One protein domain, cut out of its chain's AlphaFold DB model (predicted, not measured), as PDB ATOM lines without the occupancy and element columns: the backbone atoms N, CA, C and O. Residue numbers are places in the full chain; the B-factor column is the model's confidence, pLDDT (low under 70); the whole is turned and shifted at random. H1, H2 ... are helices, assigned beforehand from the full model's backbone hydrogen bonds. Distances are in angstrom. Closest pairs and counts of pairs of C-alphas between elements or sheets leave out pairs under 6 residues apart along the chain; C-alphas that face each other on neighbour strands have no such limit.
ATOM      1  N   THR A  61     -13.906  43.812 -93.580       83.75
ATOM      2  CA  THR A  61     -14.681  43.092 -92.560       83.75
ATOM      3  C   THR A  61     -13.811  42.270 -91.605       83.75
ATOM      4  O   THR A  61     -14.070  42.291 -90.402       83.75
ATOM      5  N   HIS A  62     -12.752  41.603 -92.087       84.44
ATOM      6  CA  HIS A  62     -11.846  40.844 -91.212       84.44
ATOM      7  C   HIS A  62     -11.025  41.749 -90.287       84.44
ATOM      8  O   HIS A  62     -10.829  41.417 -89.121       84.44
ATOM      9  N   GLU A  63     -10.579  42.904 -90.781       83.31
ATOM     10  CA  GLU A  63      -9.687  43.820 -90.065       83.31
ATOM     11  C   GLU A  63     -10.469  44.598 -89.000       83.31
ATOM     12  O   GLU A  63      -9.983  44.811 -87.889       83.31
ATOM     13  N   ALA A  64     -11.702  44.998 -89.318       82.19
ATOM     14  CA  ALA A  64     -12.623  45.590 -88.355       82.19
ATOM     15  C   ALA A  64     -12.970  44.592 -87.238       82.19
ATOM     16  O   ALA A  64     -12.839  44.909 -86.055       82.19
ATOM     17  N   ALA A  65     -13.321  43.353 -87.603       84.31
ATOM     18  CA  ALA A  65     -13.670  42.317 -86.635       84.31
ATOM     19  C   ALA A  65     -12.488  41.912 -85.737       84.31
ATOM     20  O   ALA A  65     -12.672  41.674 -84.541       84.31
ATOM     21  N   TYR A  66     -11.274  41.860 -86.290       85.38
ATOM     22  CA  TYR A  66     -10.060  41.586 -85.524       85.38
ATOM     23  C   TYR A  66      -9.790  42.667 -84.471       85.38
ATOM     24  O   TYR A  66      -9.484  42.337 -83.323       85.38
ATOM     25  N   ARG A  67      -9.958  43.952 -84.819       83.69
ATOM     26  CA  ARG A  67      -9.761  45.055 -83.865       83.69
ATOM     27  C   ARG A  67     -10.779  45.060 -82.737       83.69
ATOM     28  O   ARG A  67     -10.374  45.179 -81.583       83.69
ATOM     29  N   ASP A  68     -12.064  44.887 -83.041       84.75
ATOM     30  CA  ASP A  68     -13.104  44.809 -82.005       84.75
ATOM     31  C   ASP A  68     -12.815  43.668 -81.020       84.75
ATOM     32  O   ASP A  68     -12.934  43.820 -79.801       84.75
ATOM     33  N   TYR A  69     -12.371  42.526 -81.549       82.00
ATOM     34  CA  TYR A  69     -11.949  41.387 -80.752       82.00
ATOM     35  C   TYR A  69     -10.733  41.690 -79.864       82.00
ATOM     36  O   TYR A  69     -10.779  41.393 -78.668       82.00
ATOM     37  N   LEU A  70      -9.675  42.300 -80.410       81.12
ATOM     38  CA  LEU A  70      -8.480  42.667 -79.646       81.12
ATOM     39  C   LEU A  70      -8.785  43.668 -78.530       81.12
ATOM     40  O   LEU A  70      -8.383  43.443 -77.387       81.12
ATOM     41  N   LEU A  71      -9.512  44.747 -78.835       80.75
ATOM     42  CA  LEU A  71      -9.867  45.779 -77.855       80.75
ATOM     43  C   LEU A  71     -10.604  45.169 -76.665       80.75
ATOM     44  O   LEU A  71     -10.225  45.383 -75.515       80.75
ATOM     45  N   HIS A  72     -11.578  44.299 -76.935       82.69
ATOM     46  CA  HIS A  72     -12.293  43.610 -75.872       82.69
ATOM     47  C   HIS A  72     -11.375  42.749 -74.989       82.69
ATOM     48  O   HIS A  72     -11.567  42.694 -73.774       82.69
ATOM     49  N   THR A  73     -10.376  42.075 -75.571       70.12
ATOM     50  CA  THR A  73      -9.423  41.271 -74.787       70.12
ATOM     51  C   THR A  73      -8.479  42.105 -73.923       70.12
ATOM     52  O   THR A  73      -8.009  41.592 -72.911       70.12
ATOM     53  N   THR A  74      -8.241  43.368 -74.284       72.62
ATOM     54  CA  THR A  74      -7.417  44.307 -73.505       72.62
ATOM     55  C   THR A  74      -8.196  44.920 -72.338       72.62
ATOM     56  O   THR A  74      -7.636  45.072 -71.255       72.62
ATOM     57  N   ASP A  75      -9.487  45.211 -72.527       71.00
ATOM     58  CA  ASP A  75     -10.300  45.953 -71.547       71.00
ATOM     59  C   ASP A  75     -11.100  45.059 -70.580       71.00
ATOM     60  O   ASP A  75     -11.615  45.523 -69.562       71.00
ATOM     61  N   CYS A  76     -11.265  43.767 -70.880       72.69
ATOM     62  CA  CYS A  76     -12.102  42.890 -70.066       72.69
ATOM     63  C   CYS A  76     -11.350  42.333 -68.844       72.69
ATOM     64  O   CYS A  76     -10.648  41.325 -68.942       72.69
ATOM     65  N   GLU A  77     -11.603  42.910 -67.662       62.12
ATOM     66  CA  GLU A  77     -10.997  42.507 -66.374       62.12
ATOM     67  C   GLU A  77     -11.223  41.029 -65.966       62.12
ATOM     68  O   GLU A  77     -10.565  40.526 -65.058       62.12
ATOM     69  N   GLY A  78     -12.106  40.283 -66.644       63.03
ATOM     70  CA  GLY A  78     -12.367  38.857 -66.383       63.03
ATOM     71  C   GLY A  78     -11.837  37.887 -67.445       63.03
ATOM     72  O   GLY A  78     -11.931  36.668 -67.281       63.03
ATOM     73  N   CYS A  79     -11.297  38.391 -68.553       63.38
ATOM     74  CA  CYS A  79     -10.915  37.572 -69.697       63.38
ATOM     75  C   CYS A  79      -9.399  37.292 -69.659       63.38
ATOM     76  O   CYS A  79      -8.655  37.649 -70.562       63.38
ATOM     77  N   SER A  80      -8.918  36.579 -68.625       55.75
ATOM     78  CA  SER A  80      -7.490  36.208 -68.469       55.75
ATOM     79  C   SER A  80      -6.931  35.354 -69.626       55.75
ATOM     80  O   SER A  80      -5.743  35.035 -69.657       55.75
ATOM     81  N   ARG A  81      -7.792  34.915 -70.556       59.28
ATOM     82  CA  ARG A  81      -7.432  34.414 -71.884       59.28
ATOM     83  C   ARG A  81      -8.466  34.863 -72.908       59.28
ATOM     84  O   ARG A  81      -9.670  34.826 -72.646       59.28
ATOM     85  N   ILE A  82      -7.952  35.158 -74.092       59.38
ATOM     86  CA  ILE A  82      -8.673  35.447 -75.324       59.38
ATOM     87  C   ILE A  82      -9.885  34.500 -75.517       59.38
ATOM     88  O   ILE A  82      -9.734  33.277 -75.529       59.38
ATOM     89  N   GLY A  83     -11.089  35.070 -75.671       59.84
ATOM     90  CA  GLY A  83     -12.296  34.351 -76.108       59.84
ATOM     91  C   GLY A  83     -13.054  33.517 -75.061       59.84
ATOM     92  O   GLY A  83     -13.814  32.637 -75.454       59.84
ATOM     93  N   ARG A  84     -12.871  33.735 -73.747       71.25
ATOM     94  CA  ARG A  84     -13.589  32.961 -72.700       71.25
ATOM     95  C   ARG A  84     -14.875  33.593 -72.163       71.25
ATOM     96  O   ARG A  84     -15.783  32.867 -71.766       71.25
ATOM     97  N   CYS A  85     -14.964  34.914 -72.158       82.31
ATOM     98  CA  CYS A  85     -16.173  35.648 -71.803       82.31
ATOM     99  C   CYS A  85     -17.185  35.604 -72.969       82.31
ATOM    100  O   CYS A  85     -16.805  35.389 -74.121       82.31
ATOM    101  N   GLU A  86     -18.485  35.748 -72.690       85.06
ATOM    102  CA  GLU A  86     -19.546  35.642 -73.713       85.06
ATOM    103  C   GLU A  86     -19.351  36.639 -74.863       85.06
ATOM    104  O   GLU A  86     -19.395  36.255 -76.032       85.06
ATOM    105  N   VAL A  87     -19.032  37.891 -74.526       85.06
ATOM    106  CA  VAL A  87     -18.728  38.948 -75.499       85.06
ATOM    107  C   VAL A  87     -17.495  38.582 -76.333       85.06
ATOM    108  O   VAL A  87     -17.554  38.615 -77.559       85.06
ATOM    109  N   GLY A  88     -16.412  38.127 -75.694       84.38
ATOM    110  CA  GLY A  88     -15.206  37.673 -76.389       84.38
ATOM    111  C   GLY A  88     -15.438  36.486 -77.332       84.38
ATOM    112  O   GLY A  88     -14.865  36.465 -78.420       84.38
ATOM    113  N   ARG A  89     -16.294  35.519 -76.965       85.50
ATOM    114  CA  ARG A  89     -16.694  34.419 -77.869       85.50
ATOM    115  C   ARG A  89     -17.422  34.948 -79.098       85.50
ATOM    116  O   ARG A  89     -17.049  34.605 -80.213       85.50
ATOM    117  N   ARG A  90     -18.395  35.840 -78.900       88.56
ATOM    118  CA  ARG A  90     -19.155  36.446 -79.999       88.56
ATOM    119  C   ARG A  90     -18.254  37.215 -80.967       88.56
ATOM    120  O   ARG A  90     -18.413  37.079 -82.176       88.56
ATOM    121  N   LEU A  91     -17.310  37.999 -80.449       87.44
ATOM    122  CA  LEU A  91     -16.359  38.758 -81.267       87.44
ATOM    123  C   LEU A  91     -15.417  37.839 -82.053       87.44
ATOM    124  O   LEU A  91     -15.190  38.062 -83.239       87.44
ATOM    125  N   ARG A  92     -14.942  36.752 -81.431       86.12
ATOM    126  CA  ARG A  92     -14.149  35.726 -82.117       86.12
ATOM    127  C   ARG A  92     -14.920  35.065 -83.260       86.12
ATOM    128  O   ARG A  92     -14.352  34.867 -84.329       86.12
ATOM    129  N   ASP A  93     -16.194  34.741 -83.052       89.69
ATOM    130  CA  ASP A  93     -17.034  34.128 -84.086       89.69
ATOM    131  C   ASP A  93     -17.273  35.081 -85.267       89.69
ATOM    132  O   ASP A  93     -17.283  34.651 -86.420       89.69
ATOM    133  N   ILE A  94     -17.446  36.382 -85.000       89.38
ATOM    134  CA  ILE A  94     -17.553  37.415 -86.044       89.38
ATOM    135  C   ILE A  94     -16.247  37.497 -86.839       89.38
ATOM    136  O   ILE A  94     -16.287  37.483 -88.068       89.38
ATOM    137  N   TYR A  95     -15.102  37.523 -86.152       88.31
ATOM    138  CA  TYR A  95     -13.792  37.517 -86.798       88.31
ATOM    139  C   TYR A  95     -13.587  36.278 -87.678       88.31
ATOM    140  O   TYR A  95     -13.205  36.418 -88.837       88.31
ATOM    141  N   GLN A  96     -13.922  35.080 -87.188       88.06
ATOM    142  CA  GLN A  96     -13.808  33.851 -87.978       88.06
ATOM    143  C   GLN A  96     -14.678  33.897 -89.240       88.06
ATOM    144  O   GLN A  96     -14.182  33.621 -90.327       88.06
ATOM    145  N   LYS A  97     -15.940  34.332 -89.133       89.94
ATOM    146  CA  LYS A  97     -16.818  34.491 -90.307       89.94
ATOM    147  C   LYS A  97     -16.265  35.488 -91.323       89.94
ATOM    148  O   LYS A  97     -16.445  35.301 -92.521       89.94
ATOM    149  N   ALA A  98     -15.623  36.553 -90.849       87.06
ATOM    150  CA  ALA A  98     -15.011  37.547 -91.716       87.06
ATOM    151  C   ALA A  98     -13.751  37.013 -92.422       87.06
ATOM    152  O   ALA A  98     -13.522  37.366 -93.574       87.06
ATOM    153  N   LEU A  99     -12.975  36.130 -91.776       84.56
ATOM    154  CA  LEU A  99     -11.888  35.388 -92.428       84.56
ATOM    155  C   LEU A  99     -12.421  34.437 -93.503       84.56
ATOM    156  O   LEU A  99     -11.896  34.417 -94.612       84.56
ATOM    157  N   ASP A 100     -13.481  33.691 -93.193       87.25
ATOM    158  CA  ASP A 100     -14.069  32.717 -94.118       87.25
ATOM    159  C   ASP A 100     -14.690  33.395 -95.356       87.25
ATOM    160  O   ASP A 100     -14.719  32.809 -96.433       87.25
ATOM    161  N   GLY A 101     -15.173  34.636 -95.217       77.50
ATOM    162  CA  GLY A 101     -15.699  35.449 -96.321       77.50
ATOM    163  C   GLY A 101     -14.650  36.250 -97.101       77.50
ATOM    164  O   GLY A 101     -15.011  36.920 -98.066       77.50
ATOM    165  N   ALA A 102     -13.383  36.224 -96.677       67.50
ATOM    166  CA  ALA A 102     -12.265  36.882 -97.358       67.50
ATOM    167  C   ALA A 102     -11.451  35.928 -98.262       67.50
ATOM    168  O   ALA A 102     -10.512  36.388 -98.914       67.50
ATOM    169  N   ALA A 103     -11.789  34.630 -98.272       53.25
ATOM    170  CA  ALA A 103     -11.207  33.584 -99.123       53.25
ATOM    171  C   ALA A 103     -11.923  33.478-100.479       53.25
ATOM    172  O   ALA A 103     -11.221  33.203-101.479       53.25
TER     173      ALA A 103
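This is residues 61 to 103 of the 103 residues of an uncharacterized protein of Streptomyces sp. ZEA17I (UniProt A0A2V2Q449). Two helices of equal residue count, H1 and then H2, lie side by side and run opposite ways as a helical hairpin, with a looped link, residues 76 to 85, joining them at one end. The two helices make the long axis of a rod that spans 33 by 14 by 12 A. The printed part has 43 residues, 30 of them in the two named helices, and no named strand; its class is all helix. It is compact, with a radius of gyration of the C-alphas of 10.2 A.

H1, residues 61 to 75, and H2, residues 86 to 100, form a hairpin across a short link of 10 residues. They touch, with 19 pairs of C-alphas within 8 A. The closest C-alphas are those of His 62 and Ala 98, 4.6 A apart. Their lines stand at a shallow tilt of 24 degrees, and they run opposite ways. In H1 and H2 every O i to N i+4 pair is within hydrogen-bond range.

H1 begins at C-alpha 61 (-14.681, 43.092, -92.560) and measures 21.7 A from first to last C-alpha. H2 measures 21.3 A and ends at C-alpha 100 (-14.069, 32.717, -94.118).

The C-alphas of Glu 77 and Ala 103, the two farthest apart, are 33.9 A apart. The printed part has no cut and ends at the chain's last residue, 103. Its mean pLDDT is 78.3; residues 77 to 83 and 102 to 103 are under 70.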